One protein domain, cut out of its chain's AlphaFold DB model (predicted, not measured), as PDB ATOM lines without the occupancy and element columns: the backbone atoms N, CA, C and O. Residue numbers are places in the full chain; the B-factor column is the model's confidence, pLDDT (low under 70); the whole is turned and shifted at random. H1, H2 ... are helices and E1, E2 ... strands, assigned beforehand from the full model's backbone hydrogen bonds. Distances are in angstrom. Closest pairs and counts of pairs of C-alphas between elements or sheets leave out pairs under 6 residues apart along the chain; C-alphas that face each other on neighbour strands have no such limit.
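What this domain is: This is residues 16 to 114 of the 249 residues of the protein "PASTA domain-containing protein" of Olsenella sp. An188 (UniProt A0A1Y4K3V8). A strongly twisted sheet of three strands, E3, E5 and E4, has one helix, H1, packed along one face, and a small hairpin, E1 and E2, partly face to face with it as a small second sheet. Two long loops, residues 16 to 28 and residues 80 to 105, reach toward opposite ends of the longest axis. The printed part has 99 residues with one named helix and five named strands, in the order E1 E2 H1 E3 E4 E5; the larger sheet runs E3 E5 E4 and is mixed, the smaller is antiparallel. The class is mixed, helices and strands, with 41 residues, under half, in named elements. The whole is compact, with a radius of gyration of the C-alphas of 13.1 A and spans of 41 by 28 by 19 A.

Where its parts are: Residues 16 to 28 hold no named element. E1 is residues 29 to 32, with C-alpha 29 at (7.160, -36.082, -29.372), and E2 is residues 35 to 38. H1 is residues 45 to 54, 14.4 A long, beginning at C-alpha 45 at (8.207, -18.982, -28.770). E3 is residues 57 to 64, 19.8 A, and E4 is residues 73 to 79, 16.5 A. E5 is residues 106 to 113, 22.2 A, ending at C-alpha 113 at (16.708, -18.462, -24.287).

How they stand to each other: E5 is the inner strand. E3 is parallel to it at 28 degrees, with N 60 and O 108 2.8 A apart, within hydrogen-bond range. E4 and E5 form a hairpin, antiparallel at 159 degrees, with N 109 and O 77 at 2.8 A. Residues 16 to 17 pair with residues 75 to 76 of E4, antiparallel. H1 is on this sheet at a height of 8.7 A, over E3 and only just over E5, on which 3 of its 10 C-alphas fall. It runs along the strands, at 12 degrees to E3 on the local plane; their closest C-alphas, those of Trp 49 and Pro 59, are 5.8 A apart. In H1 every O i to N i+4 pair is within hydrogen-bond range. E1 and E2 form a hairpin, antiparallel at 146 degrees, with N 30 and O 37 at 2.7 A. The two sheets make a sandwich, two sheets face to face, their strands at 40 degrees. The closest C-alphas of E1 and E4, those of Thr 32 and Ala 78, are 6.7 A apart. E1 and H1 are apart.

The domain as a whole: The C-alphas of Ser 22 and Gly 101 are the two farthest apart, 41.3 A. The printed part has no cut. The link from E4 to E5, 26 residues, is long. The mean pLDDT of the printed part is 86.0, and residues 16 to 27 are under 70.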
ATOM      1  N   VAL A  16      12.851 -32.659 -21.745       60.69
ATOM      2  CA  VAL A  16      13.725 -32.558 -22.914       60.69
ATOM      3  C   VAL A  16      14.431 -31.218 -22.818       60.69
ATOM      4  O   VAL A  16      13.793 -30.174 -22.859       60.69
ATOM      5  N   ALA A  17      15.748 -31.262 -22.649       60.41
ATOM      6  CA  ALA A  17      16.616 -30.096 -22.700       60.41
ATOM      7  C   ALA A  17      17.513 -30.215 -23.933       60.41
ATOM      8  O   ALA A  17      17.977 -31.317 -24.261       60.41
ATOM      9  N   ALA A  18      17.752 -29.101 -24.619       48.88
ATOM     10  CA  ALA A  18      18.720 -29.038 -25.697       48.88
ATOM     11  C   ALA A  18      20.114 -29.377 -25.146       48.88
ATOM     12  O   ALA A  18      20.664 -28.669 -24.309       48.88
ATOM     13  N   ALA A  19      20.716 -30.469 -25.619       41.88
ATOM     14  CA  ALA A  19      22.148 -30.666 -25.463       41.88
ATOM     15  C   ALA A  19      22.836 -29.878 -26.582       41.88
ATOM     16  O   ALA A  19      22.728 -30.251 -27.752       41.88
ATOM     17  N   CYS A  20      23.533 -28.796 -26.232       38.16
ATOM     18  CA  CYS A  20      24.349 -28.006 -27.152       38.16
ATOM     19  C   CYS A  20      25.509 -28.845 -27.710       38.16
ATOM     20  O   CYS A  20      26.638 -28.789 -27.232       38.16
ATOM     21  N   ALA A  21      25.229 -29.671 -28.714       33.09
ATOM     22  CA  ALA A  21      26.229 -30.341 -29.530       33.09
ATOM     23  C   ALA A  21      25.591 -30.774 -30.854       33.09
ATOM     24  O   ALA A  21      25.066 -31.873 -30.968       33.09
ATOM     25  N   SER A  22      25.681 -29.904 -31.865       43.81
ATOM     26  CA  SER A  22      25.685 -30.261 -33.293       43.81
ATOM     27  C   SER A  22      24.659 -31.320 -33.746       43.81
ATOM     28  O   SER A  22      24.981 -32.500 -33.823       43.81
ATOM     29  N   GLY A  23      23.475 -30.863 -34.167       44.66
ATOM     30  CA  GLY A  23      22.539 -31.636 -34.991       44.66
ATOM     31  C   GLY A  23      21.866 -32.801 -34.267       44.66
ATOM     32  O   GLY A  23      22.221 -33.956 -34.484       44.66
ATOM     33  N   CYS A  24      20.851 -32.503 -33.462       41.59
ATOM     34  CA  CYS A  24      20.022 -33.514 -32.817       41.59
ATOM     35  C   CYS A  24      18.551 -33.182 -33.081       41.59
ATOM     36  O   CYS A  24      17.948 -32.424 -32.328       41.59
ATOM     37  N   ASP A  25      17.984 -33.758 -34.142       56.09
ATOM     38  CA  ASP A  25      16.542 -34.003 -34.246       56.09
ATOM     39  C   ASP A  25      16.169 -34.874 -33.034       56.09
ATOM     40  O   ASP A  25      16.382 -36.092 -33.021       56.09
ATOM     41  N   GLY A  26      15.737 -34.238 -31.943       56.69
ATOM     42  CA  GLY A  26      15.128 -34.946 -30.822       56.69
ATOM     43  C   GLY A  26      13.896 -35.723 -31.301       56.69
ATOM     44  O   GLY A  26      13.420 -35.511 -32.417       56.69
ATOM     45  N   PRO A  27      13.339 -36.639 -30.491       60.41
ATOM     46  CA  PRO A  27      12.085 -37.275 -30.871       60.41
ATOM     47  C   PRO A  27      11.026 -36.193 -31.137       60.41
ATOM     48  O   PRO A  27      10.948 -35.221 -30.388       60.41
ATOM     49  N   ALA A  28      10.225 -36.356 -32.195       73.75
ATOM     50  CA  ALA A  28       9.183 -35.390 -32.572       73.75
ATOM     51  C   ALA A  28       8.159 -35.152 -31.444       73.75
ATOM     52  O   ALA A  28       7.513 -34.110 -31.374       73.75
ATOM     53  N   THR A  29       8.032 -36.124 -30.539       80.44
ATOM     54  CA  THR A  29       7.160 -36.082 -29.372       80.44
ATOM     55  C   THR A  29       7.881 -36.602 -28.133       80.44
ATOM     56  O   THR A  29       8.697 -37.524 -28.186       80.44
ATOM     57  N   VAL A  30       7.525 -36.039 -26.988       81.44
ATOM     58  CA  VAL A  30       7.938 -36.442 -25.650       81.44
ATOM     59  C   VAL A  30       6.794 -37.233 -25.026       81.44
ATOM     60  O   VAL A  30       5.667 -36.747 -24.924       81.44
ATOM     61  N   ALA A  31       7.059 -38.471 -24.613       81.50
ATOM     62  CA  ALA A  31       6.066 -39.266 -23.900       81.50
ATOM     63  C   ALA A  31       5.946 -38.760 -22.454       81.50
ATOM     64  O   ALA A  31       6.935 -38.747 -21.719       81.50
ATOM     65  N   THR A  32       4.741 -38.365 -22.049       86.25
ATOM     66  CA  THR A  32       4.438 -37.869 -20.699       86.25
ATOM     67  C   THR A  32       3.353 -38.727 -20.051       86.25
ATOM     68  O   THR A  32       2.684 -39.517 -20.723       86.25
ATOM     69  N   GLU A  33       3.132 -38.570 -18.747       88.06
ATOM     70  CA  GLU A  33       2.010 -39.236 -18.071       88.06
ATOM     71  C   GLU A  33       0.629 -38.699 -18.504       88.06
ATOM     72  O   GLU A  33      -0.376 -39.384 -18.321       88.06
ATOM     73  N   TRP A  34       0.588 -37.533 -19.160       90.19
ATOM     74  CA  TRP A  34      -0.622 -36.886 -19.685       90.19
ATOM     75  C   TRP A  34      -0.820 -37.087 -21.200       90.19
ATOM     76  O   TRP A  34      -1.733 -36.515 -21.798       90.19
ATOM     77  N   GLY A  35       0.014 -37.920 -21.832       89.19
ATOM     78  CA  GLY A  35      -0.031 -38.231 -23.262       89.19
ATOM     79  C   GLY A  35       1.230 -37.810 -24.018       89.19
ATOM     80  O   GLY A  35       2.260 -37.492 -23.424       89.19
ATOM     81  N   GLU A  36       1.159 -37.837 -25.348       90.25
ATOM     82  CA  GLU A  36       2.259 -37.400 -26.213       90.25
ATOM     83  C   GLU A  36       2.255 -35.873 -26.330       90.25
ATOM     84  O   GLU A  36       1.310 -35.290 -26.865       90.25
ATOM     85  N   MET A  37       3.302 -35.241 -25.797       93.12
ATOM     86  CA  MET A  37       3.545 -33.803 -25.906       93.12
ATOM     87  C   MET A  37       4.482 -33.549 -27.091       93.12
ATOM     88  O   MET A  37       5.482 -34.256 -27.206       93.12
ATOM     89  N   PRO A  38       4.210 -32.587 -27.984       92.69
ATOM     90  CA  PRO A  38       5.133 -32.273 -29.069       92.69
ATOM     91  C   PRO A  38       6.465 -31.757 -28.509       92.69
ATOM     92  O   PRO A  38       6.501 -31.048 -27.502       92.69
ATOM     93  N   ASN A  39       7.571 -32.137 -29.147       91.25
ATOM     94  CA  ASN A  39       8.876 -31.581 -28.817       91.25
ATOM     95  C   ASN A  39       9.037 -30.234 -29.524       91.25
ATOM     96  O   ASN A  39       9.208 -30.195 -30.738       91.25
ATOM     97  N   VAL A  40       8.987 -29.155 -28.747       94.25
ATOM     98  CA  VAL A  40       9.091 -27.781 -29.255       94.25
ATOM     99  C   VAL A  40      10.485 -27.169 -29.099       94.25
ATOM    100  O   VAL A  40      10.667 -25.980 -29.341       94.25
ATOM    101  N   VAL A  41      11.486 -27.952 -28.686       92.81
ATOM    102  CA  VAL A  41      12.862 -27.454 -28.550       92.81
ATOM    103  C   VAL A  41      13.405 -27.020 -29.913       92.81
ATOM    104  O   VAL A  41      13.326 -27.761 -30.891       92.81
ATOM    105  N   GLY A  42      13.979 -25.819 -29.961       91.06
ATOM    106  CA  GLY A  42      14.464 -25.157 -31.171       91.06
ATOM    107  C   GLY A  42      13.397 -24.371 -31.935       91.06
ATOM    108  O   GLY A  42      13.741 -23.691 -32.897       91.06
ATOM    109  N   MET A  43      12.124 -24.434 -31.527       94.75
ATOM    110  CA  MET A  43      11.058 -23.625 -32.126       94.75
ATOM    111  C   MET A  43      11.063 -22.205 -31.553       94.75
ATOM    112  O   MET A  43      11.434 -21.994 -30.395       94.75
ATOM    113  N   GLN A  44      10.592 -21.241 -32.348       95.25
ATOM    114  CA  GLN A  44      10.310 -19.886 -31.868       95.25
ATOM    115  C   GLN A  44       9.160 -19.909 -30.855       95.25
ATOM    116  O   GLN A  44       8.218 -20.687 -31.017       95.25
ATOM    117  N   ALA A  45       9.191 -19.018 -29.859       94.81
ATOM    118  CA  ALA A  45       8.207 -18.982 -28.770       94.81
ATOM    119  C   ALA A  45       6.739 -19.057 -29.249       94.81
ATOM    120  O   ALA A  45       5.981 -19.903 -28.779       94.81
ATOM    121  N   GLN A  46       6.343 -18.251 -30.242       96.06
ATOM    122  CA  GLN A  46       4.959 -18.253 -30.745       96.06
ATOM    123  C   GLN A  46       4.581 -19.538 -31.499       96.06
ATOM    124  O   GLN A  46       3.451 -20.030 -31.413       96.06
ATOM    125  N   GLU A  47       5.523 -20.102 -32.249       96.25
ATOM    126  CA  GLU A  47       5.308 -21.350 -32.980       96.25
ATOM    127  C   GLU A  47       5.175 -22.529 -32.004       96.25
ATOM    128  O   GLU A  47       4.276 -23.365 -32.142       96.25
ATOM    129  N   ALA A  48       6.022 -22.548 -30.970       95.62
ATOM    130  CA  ALA A  48       5.950 -23.497 -29.869       95.62
ATOM    131  C   ALA A  48       4.610 -23.396 -29.132       95.62
ATOM    132  O   ALA A  48       3.966 -24.419 -28.897       95.62
ATOM    133  N   TRP A  49       4.166 -22.171 -28.824       96.44
ATOM    134  CA  TRP A  49       2.875 -21.920 -28.182       96.44
ATOM    135  C   TRP A  49       1.730 -22.539 -28.990       96.44
ATOM    136  O   TRP A  49       0.974 -23.356 -28.465       96.44
ATOM    137  N   THR A  50       1.672 -22.240 -30.291       96.25
ATOM    138  CA  THR A  50       0.625 -22.745 -31.199       96.25
ATOM    139  C   THR A  50       0.616 -24.273 -31.230       96.25
ATOM    140  O   THR A  50      -0.421 -24.909 -31.052       96.25
ATOM    141  N   THR A  51       1.798 -24.872 -31.377       96.12
ATOM    142  CA  THR A  51       1.975 -26.330 -31.457       96.12
ATOM    143  C   THR A  51       1.506 -27.043 -30.187       96.12
ATOM    144  O   THR A  51       0.886 -28.109 -30.243       96.12
ATOM    145  N   LEU A  52       1.790 -26.465 -29.020       95.44
ATOM    146  CA  LEU A  52       1.391 -27.018 -27.726       95.44
ATOM    147  C   LEU A  52      -0.114 -26.896 -27.489       95.44
ATOM    148  O   LEU A  52      -0.742 -27.869 -27.052       95.44
ATOM    149  N   VAL A  53      -0.693 -25.744 -27.836       95.00
ATOM    150  CA  VAL A  53      -2.135 -25.503 -27.721       95.00
ATOM    151  C   VAL A  53      -2.923 -26.488 -28.583       95.00
ATOM    152  O   VAL A  53      -3.834 -27.147 -28.077       95.00
ATOM    153  N   GLU A  54      -2.525 -26.683 -29.843       93.94
ATOM    154  CA  GLU A  54      -3.144 -27.671 -30.742       93.94
ATOM    155  C   GLU A  54      -3.048 -29.107 -30.199       93.94
ATOM    156  O   GLU A  54      -3.948 -29.930 -30.399       93.94
ATOM    157  N   ALA A  55      -1.979 -29.416 -29.462       93.75
ATOM    158  CA  ALA A  55      -1.794 -30.706 -28.806       93.75
ATOM    159  C   ALA A  55      -2.574 -30.847 -27.480       93.75
ATOM    160  O   ALA A  55      -2.619 -31.950 -26.913       93.75
ATOM    161  N   GLY A  56      -3.221 -29.783 -26.998       94.06
ATOM    162  CA  GLY A  56      -3.990 -29.758 -25.753       94.06
ATOM    163  C   GLY A  56      -3.129 -29.610 -24.498       94.06
ATOM    164  O   GLY A  56      -3.537 -30.079 -23.432       94.06
ATOM    165  N   PHE A  57      -1.958 -28.984 -24.610       94.56
ATOM    166  CA  PHE A  57      -1.109 -28.598 -23.481       94.56
ATOM    167  C   PHE A  57      -1.149 -27.081 -23.312       94.56
ATOM    168  O   PHE A  57      -1.016 -26.364 -24.300       94.56
ATOM    169  N   VAL A  58      -1.303 -26.596 -22.078       94.31
ATOM    170  CA  VAL A  58      -1.237 -25.152 -21.811       94.31
ATOM    171  C   VAL A  58       0.231 -24.722 -21.774       94.31
ATOM    172  O   VAL A  58       0.980 -25.238 -20.938       94.31
ATOM    173  N   PRO A  59       0.684 -23.825 -22.667       94.94
ATOM    174  CA  PRO A  59       2.063 -23.358 -22.651       94.94
ATOM    175  C   PRO A  59       2.302 -22.434 -21.459       94.94
ATOM    176  O   PRO A  59       1.486 -21.572 -21.147       94.94
ATOM    177  N   SER A  60       3.447 -22.600 -20.809       94.12
ATOM    178  CA  SER A  60       3.941 -21.712 -19.762       94.12
ATOM    179  C   SER A  60       5.403 -21.431 -20.046       94.12
ATOM    180  O   SER A  60       6.241 -22.322 -19.931       94.12
ATOM    181  N   PHE A  61       5.717 -20.198 -20.411       95.69
ATOM    182  CA  PHE A  61       7.091 -19.801 -20.679       95.69
ATOM    183  C   PHE A  61       7.801 -19.347 -19.406       95.69
ATOM    184  O   PHE A  61       7.195 -18.743 -18.522       95.69
ATOM    185  N   GLU A  62       9.094 -19.638 -19.329       95.62
ATOM    186  CA  GLU A  62       9.998 -19.131 -18.303       95.62
ATOM    187  C   GLU A  62      11.348 -18.771 -18.929       95.62
ATOM    188  O   GLU A  62      11.742 -19.330 -19.954       95.62
ATOM    189  N   ARG A  63      12.073 -17.831 -18.317       94.75
ATOM    190  CA  ARG A  63      13.435 -17.500 -18.745       94.75
ATOM    191  C   ARG A  63      14.346 -18.699 -18.482       94.75
ATOM    192  O   ARG A  63      14.318 -19.261 -17.389       94.75
ATOM    193  N   SER A  64      15.176 -19.050 -19.460       93.38
ATOM    194  CA  SER A  64      16.255 -20.025 -19.300       93.38
ATOM    195  C   SER A  64      17.625 -19.362 -19.443       93.38
ATOM    196  O   SER A  64      17.809 -18.461 -20.261       93.38
ATOM    197  N   ASP A  65      18.585 -19.849 -18.657       90.06
ATOM    198  CA  ASP A  65      20.008 -19.500 -18.753       90.06
ATOM    199  C   ASP A  65      20.793 -20.472 -19.661       90.06
ATOM    200  O   ASP A  65      22.007 -20.330 -19.821       90.06
ATOM    201  N   ASP A  66      20.126 -21.483 -20.232       90.38
ATOM    202  CA  ASP A  66      20.751 -22.424 -21.162       90.38
ATOM    203  C   ASP A  66      21.153 -21.729 -22.474       90.38
ATOM    204  O   ASP A  66      20.497 -20.803 -22.950       90.38
ATOM    205  N   GLU A  67      22.235 -22.207 -23.091       87.19
ATOM    206  CA  GLU A  67      22.720 -21.665 -24.361       87.19
ATOM    207  C   GLU A  67      21.762 -22.001 -25.517       87.19
ATOM    208  O   GLU A  67      21.358 -23.149 -25.705       87.19
ATOM    209  N   GLY A  68      21.454 -21.008 -26.352       88.88
ATOM    210  CA  GLY A  68      20.569 -21.166 -27.501       88.88
ATOM    211  C   GLY A  68      20.502 -19.910 -28.366       88.88
ATOM    212  O   GLY A  68      21.161 -18.905 -28.092       88.88
ATOM    213  N   GLU A  69      19.712 -19.972 -29.436       91.62
ATOM    214  CA  GLU A  69      19.376 -18.782 -30.221       91.62
ATOM    215  C   GLU A  69      18.319 -17.958 -29.456       91.62
ATOM    216  O   GLU A  69      17.334 -18.541 -28.988       91.62
ATOM    217  N   PRO A  70      18.496 -16.632 -29.289       93.25
ATOM    218  CA  PRO A  70      17.500 -15.800 -28.620       93.25
ATOM    219  C   PRO A  70      16.119 -15.928 -29.272       93.25
ATOM    220  O   PRO A  70      16.007 -15.866 -30.495       93.25
ATOM    221  N   GLY A  71      15.069 -16.105 -28.471       93.31
ATOM    222  CA  GLY A  71      13.708 -16.295 -28.990       93.31
ATOM    223  C   GLY A  71      13.257 -17.749 -29.140       93.31
ATOM    224  O   GLY A  71      12.081 -17.998 -29.429       93.31
ATOM    225  N   THR A  72      14.166 -18.706 -28.934       94.38
ATOM    226  CA  THR A  72      13.876 -20.136 -29.087       94.38
ATOM    227  C   THR A  72      13.617 -20.837 -27.759       94.38
ATOM    228  O   THR A  72      14.140 -20.457 -26.705       94.38
ATOM    229  N   VAL A  73      12.827 -21.909 -27.823       95.19
ATOM    230  CA  VAL A  73      12.644 -22.837 -26.706       95.19
ATOM    231  C   VAL A  73      13.864 -23.752 -26.594       95.19
ATOM    232  O   VAL A  73      14.173 -24.502 -27.518       95.19
ATOM    233  N   VAL A  74      14.535 -23.741 -25.447       94.44
ATOM    234  CA  VAL A  74      15.718 -24.581 -25.169       94.44
ATOM    235  C   VAL A  74      15.395 -25.795 -24.308       94.44
ATOM    236  O   VAL A  74      16.118 -26.794 -24.331       94.44
ATOM    237  N   SER A  75      14.279 -25.758 -23.587       92.00
ATOM    238  CA  SER A  75      13.807 -26.880 -22.788       92.00
ATOM    239  C   SER A  75      12.287 -26.938 -22.765       92.00
ATOM    240  O   SER A  75      11.608 -25.915 -22.834       92.00
ATOM    241  N   VAL A  76      11.741 -28.150 -22.680       93.12
ATOM    242  CA  VAL A  76      10.311 -28.375 -22.471       93.12
ATOM    243  C   VAL A  76      10.079 -29.553 -21.533       93.12
ATOM    244  O   VAL A  76      10.722 -30.605 -21.641       93.12
ATOM    245  N   LEU A  77       9.143 -29.386 -20.604       92.06
ATOM    246  CA  LEU A  77       8.707 -30.437 -19.688       92.06
ATOM    247  C   LEU A  77       7.214 -30.304 -19.380       92.06
ATOM    248  O   LEU A  77       6.676 -29.203 -19.306       92.06
ATOM    249  N   ALA A  78       6.544 -31.434 -19.169       93.31
ATOM    250  CA  ALA A  78       5.137 -31.441 -18.779       93.31
ATOM    251  C   ALA A  78       4.976 -31.412 -17.252       93.31
ATOM    252  O   ALA A  78       5.725 -32.068 -16.522       93.31
ATOM    253  N   ARG A  79       3.964 -30.683 -16.776       92.75
ATOM    254  CA  ARG A  79       3.536 -30.601 -15.374       92.75
ATOM    255  C   ARG A  79       2.020 -30.729 -15.268       92.75
ATOM    256  O   ARG A  79       1.294 -30.511 -16.233       92.75
ATOM    257  N   GLU A  80       1.554 -31.041 -14.064       92.38
ATOM    258  CA  GLU A  80       0.132 -30.998 -13.728       92.38
ATOM    259  C   GLU A  80      -0.436 -29.588 -13.957       92.38
ATOM    260  O   GLU A  80       0.221 -28.588 -13.651       92.38
ATOM    261  N   VAL A  81      -1.649 -29.527 -14.512       89.56
ATOM    262  CA  VAL A  81      -2.377 -28.270 -14.715       89.56
ATOM    263  C   VAL A  81      -2.782 -27.717 -13.345       89.56
ATOM    264  O   VAL A  81      -3.315 -28.478 -12.536       89.56
ATOM    265  N   PRO A  82      -2.552 -26.426 -13.047       83.25
ATOM    266  CA  PRO A  82      -3.039 -25.835 -11.806       83.25
ATOM    267  C   PRO A  82      -4.576 -25.852 -11.741       83.25
ATOM    268  O   PRO A  82      -5.249 -25.815 -12.768       83.25
ATOM    269  N   ASP A  83      -5.130 -25.864 -10.523       76.88
ATOM    270  CA  ASP A  83      -6.585 -25.936 -10.276       76.88
ATOM    271  C   ASP A  83      -7.376 -24.817 -10.976       76.88
ATOM    272  O   ASP A  83      -8.548 -24.986 -11.309       76.88
ATOM    273  N   ALA A  84      -6.726 -23.673 -11.190       71.31
ATOM    274  CA  ALA A  84      -7.250 -22.561 -11.957       71.31
ATOM    275  C   ALA A  84      -6.227 -22.153 -13.017       71.31
ATOM    276  O   ALA A  84      -5.078 -21.834 -12.708       71.31
ATOM    277  N   VAL A  85      -6.683 -22.138 -14.264       73.38
ATOM    278  CA  VAL A  85      -5.989 -21.533 -15.394       73.38
ATOM    279  C   VAL A  85      -6.882 -20.391 -15.859       73.38
ATOM    280  O   VAL A  85      -8.035 -20.619 -16.217       73.38
ATOM    281  N   SER A  86      -6.375 -19.168 -15.772       70.25
ATOM    282  CA  SER A  86      -7.094 -17.942 -16.121       70.25
ATOM    283  C   SER A  86      -6.153 -17.062 -16.924       70.25
ATOM    284  O   SER A  86      -4.973 -17.006 -16.581       70.25
ATOM    285  N   LEU A  87      -6.685 -16.359 -17.928       79.56
ATOM    286  CA  LEU A  87      -5.926 -15.456 -18.801       79.56
ATOM    287  C   LEU A  87      -4.754 -16.171 -19.484       79.56
ATOM    288  O   LEU A  87      -3.590 -15.998 -19.127       79.56
ATOM    289  N   ILE A  88      -5.080 -16.995 -20.481       90.31
ATOM    290  CA  ILE A  88      -4.059 -17.585 -21.345       90.31
ATOM    291  C   ILE A  88      -3.460 -16.484 -22.211       90.31
ATOM    292  O   ILE A  88      -4.162 -15.896 -23.032       90.31
ATOM    293  N   LEU A  89      -2.165 -16.241 -22.032       93.69
ATOM    294  CA  LEU A  89      -1.393 -15.351 -22.886       93.69
ATOM    295  C   LEU A  89      -0.558 -16.158 -23.879       93.69
ATOM    296  O   LEU A  89      -0.018 -17.219 -23.535       93.69
ATOM    297  N   ASP A  90      -0.443 -15.648 -25.100       95.69
ATOM    298  CA  ASP A  90       0.551 -16.120 -26.059       95.69
ATOM    299  C   ASP A  90       1.945 -15.528 -25.796       95.69
ATOM    300  O   ASP A  90       2.159 -14.766 -24.846       95.69
ATOM    301  N   ALA A  91       2.928 -15.892 -26.625       95.44
ATOM    302  CA  ALA A  91       4.286 -15.375 -26.464       95.44
ATOM    303  C   ALA A  91       4.372 -13.856 -26.710       95.44
ATOM    304  O   ALA A  91       5.275 -13.207 -26.187       95.44
ATOM    305  N   ASN A  92       3.429 -13.282 -27.460       95.75
ATOM    306  CA  ASN A  92       3.351 -11.851 -27.746       95.75
ATOM    307  C   ASN A  92       2.555 -11.072 -26.687       95.75
ATOM    308  O   ASN A  92       2.420  -9.855 -26.822       95.75
ATOM    309  N   GLY A  93       2.040 -11.738 -25.648       94.06
ATOM    310  CA  GLY A  93       1.211 -11.126 -24.609       94.06
ATOM    311  C   GLY A  93      -0.244 -10.903 -25.031       94.06
ATOM    312  O   GLY A  93      -0.956 -10.149 -24.367       94.06
ATOM    313  N   GLU A  94      -0.699 -11.526 -26.120       94.38
ATOM    314  CA  GLU A  94      -2.104 -11.507 -26.530       94.38
ATOM    315  C   GLU A  94      -2.918 -12.465 -25.655       94.38
ATOM    316  O   GLU A  94      -2.532 -13.613 -25.439       94.38
ATOM    317  N   ALA A  95      -4.045 -11.979 -25.130       93.00
ATOM    318  CA  ALA A  95      -4.961 -12.786 -24.340       93.00
ATOM    319  C   ALA A  95      -5.926 -13.564 -25.237       93.00
ATOM    320  O   ALA A  95      -6.574 -12.988 -26.110       93.00
ATOM    321  N   HIS A  96      -6.063 -14.857 -24.958       92.31
ATOM    322  CA  HIS A  96      -6.911 -15.771 -25.714       92.31
ATOM    323  C   HIS A  96      -8.092 -16.273 -24.870       92.31
ATOM    324  O   HIS A  96      -8.049 -17.360 -24.283       92.31
ATOM    325  N   GLU A  97      -9.161 -15.471 -24.818       90.06
ATOM    326  CA  GLU A  97     -10.409 -15.786 -24.099       90.06
ATOM    327  C   GLU A  97     -11.097 -17.055 -24.633       90.06
ATOM    328  O   GLU A  97     -11.853 -17.712 -23.919       90.06
ATOM    329  N   GLU A  98     -10.833 -17.453 -25.883       90.38
ATOM    330  CA  GLU A  98     -11.390 -18.677 -26.464       90.38
ATOM    331  C   GLU A  98     -10.959 -19.956 -25.732       90.38
ATOM    332  O   GLU A  98     -11.612 -20.994 -25.881       90.38
ATOM    333  N   TYR A  99      -9.883 -19.889 -24.939       89.12
ATOM    334  CA  TYR A  99      -9.406 -21.007 -24.130       89.12
ATOM    335  C   TYR A  99      -9.889 -20.971 -22.677       89.12
ATOM    336  O   TYR A  99      -9.548 -21.872 -21.899       89.12
ATOM    337  N   ASP A 100     -10.716 -19.995 -22.300       85.44
ATOM    338  CA  ASP A 100     -11.275 -19.930 -20.956       85.44
ATOM    339  C   ASP A 100     -12.154 -21.158 -20.671       85.44
ATOM    340  O   ASP A 100     -13.095 -21.497 -21.393       85.44
ATOM    341  N   GLY A 101     -11.820 -21.870 -19.592       82.12
ATOM    342  CA  GLY A 101     -12.512 -23.096 -19.187       82.12
ATOM    343  C   GLY A 101     -12.172 -24.341 -20.017       82.12
ATOM    344  O   GLY A 101     -12.776 -25.398 -19.797       82.12
ATOM    345  N   VAL A 102     -11.207 -24.268 -20.940       88.50
ATOM    346  CA  VAL A 102     -10.714 -25.450 -21.660       88.50
ATOM    347  C   VAL A 102     -10.003 -26.406 -20.697       88.50
ATOM    348  O   VAL A 102      -9.201 -26.015 -19.853       88.50
ATOM    349  N   SER A 103     -10.305 -27.701 -20.827       89.31
ATOM    350  CA  SER A 103      -9.640 -28.763 -20.068       89.31
ATOM    351  C   SER A 103      -8.342 -29.183 -20.757       89.31
ATOM    352  O   SER A 103      -8.360 -29.945 -21.725       89.31
ATOM    353  N   TRP A 104      -7.220 -28.692 -20.242       92.69
ATOM    354  CA  TRP A 104      -5.877 -29.022 -20.713       92.69
ATOM    355  C   TRP A 104      -5.414 -30.395 -20.212       92.69
ATOM    356  O   TRP A 104      -5.789 -30.836 -19.125       92.69
ATOM    357  N   LYS A 105      -4.571 -31.080 -20.992       93.56
ATOM    358  CA  LYS A 105      -3.953 -32.355 -20.587       93.56
ATOM    359  C   LYS A 105      -2.920 -32.144 -19.480       93.56
ATOM    360  O   LYS A 105      -2.905 -32.888 -18.506       93.56
ATOM    361  N   ALA A 106      -2.053 -31.157 -19.678       93.81
ATOM    362  CA  ALA A 106      -0.939 -30.790 -18.811       93.81
ATOM    363  C   ALA A 106      -0.476 -29.364 -19.135       93.81
ATOM    364  O   ALA A 106      -0.792 -28.827 -20.200       93.81
ATOM    365  N   THR A 107       0.312 -28.784 -18.234       94.50
ATOM    366  CA  THR A 107       1.093 -27.573 -18.487       94.50
ATOM    367  C   THR A 107       2.413 -27.952 -19.138       94.50
ATOM    368  O   THR A 107       3.161 -28.755 -18.583       94.50
ATOM    369  N   ALA A 108       2.720 -27.373 -20.291       95.00
ATOM    370  CA  ALA A 108       4.032 -27.475 -20.913       95.00
ATOM    371  C   ALA A 108       4.878 -26.278 -20.474       95.00
ATOM    372  O   ALA A 108       4.644 -25.155 -20.915       95.00
ATOM    373  N   VAL A 109       5.833 -26.516 -19.576       95.44
ATOM    374  CA  VAL A 109       6.784 -25.490 -19.144       95.44
ATOM    375  C   VAL A 109       7.933 -25.444 -20.138       95.44
ATOM    376  O   VAL A 109       8.598 -26.461 -20.355       95.44
ATOM    377  N   CYS A 110       8.134 -24.280 -20.742       95.00
ATOM    378  CA  CYS A 110       9.086 -24.040 -21.813       95.00
ATOM    379  C   CYS A 110      10.119 -22.997 -21.385       95.00
ATOM    380  O   CYS A 110       9.765 -21.844 -21.140       95.00
ATOM    381  N   GLY A 111      11.392 -23.385 -21.348       96.19
ATOM    382  CA  GLY A 111      12.490 -22.453 -21.120       96.19
ATOM    383  C   GLY A 111      12.825 -21.688 -22.398       96.19
ATOM    384  O   GLY A 111      13.144 -22.313 -23.411       96.19
ATOM    385  N   LEU A 112      12.771 -20.358 -22.354       96.50
ATOM    386  CA  LEU A 112      13.123 -19.465 -23.457       96.50
ATOM    387  C   LEU A 112      14.529 -18.901 -23.267       96.50
ATOM    388  O   LEU A 112      14.854 -18.359 -22.210       96.50
ATOM    389  N   CYS A 113      15.357 -19.010 -24.303       95.31
ATOM    390  CA  CYS A 113      16.708 -18.462 -24.287       95.31
ATOM    391  C   CYS A 113      16.707 -16.986 -24.697       95.31
ATOM    392  O   CYS A 113      16.113 -16.622 -25.714       95.31
ATOM    393  N   GLY A 114      17.425 -16.151 -23.939       94.94
ATOM    394  CA  GLY A 114      17.685 -14.749 -24.289       94.94
ATOM    395  C   GLY A 114      16.425 -13.894 -24.418       94.94
ATOM    396  O   GLY A 114      16.365 -13.037 -25.299       94.94
TER     397      GLY A 114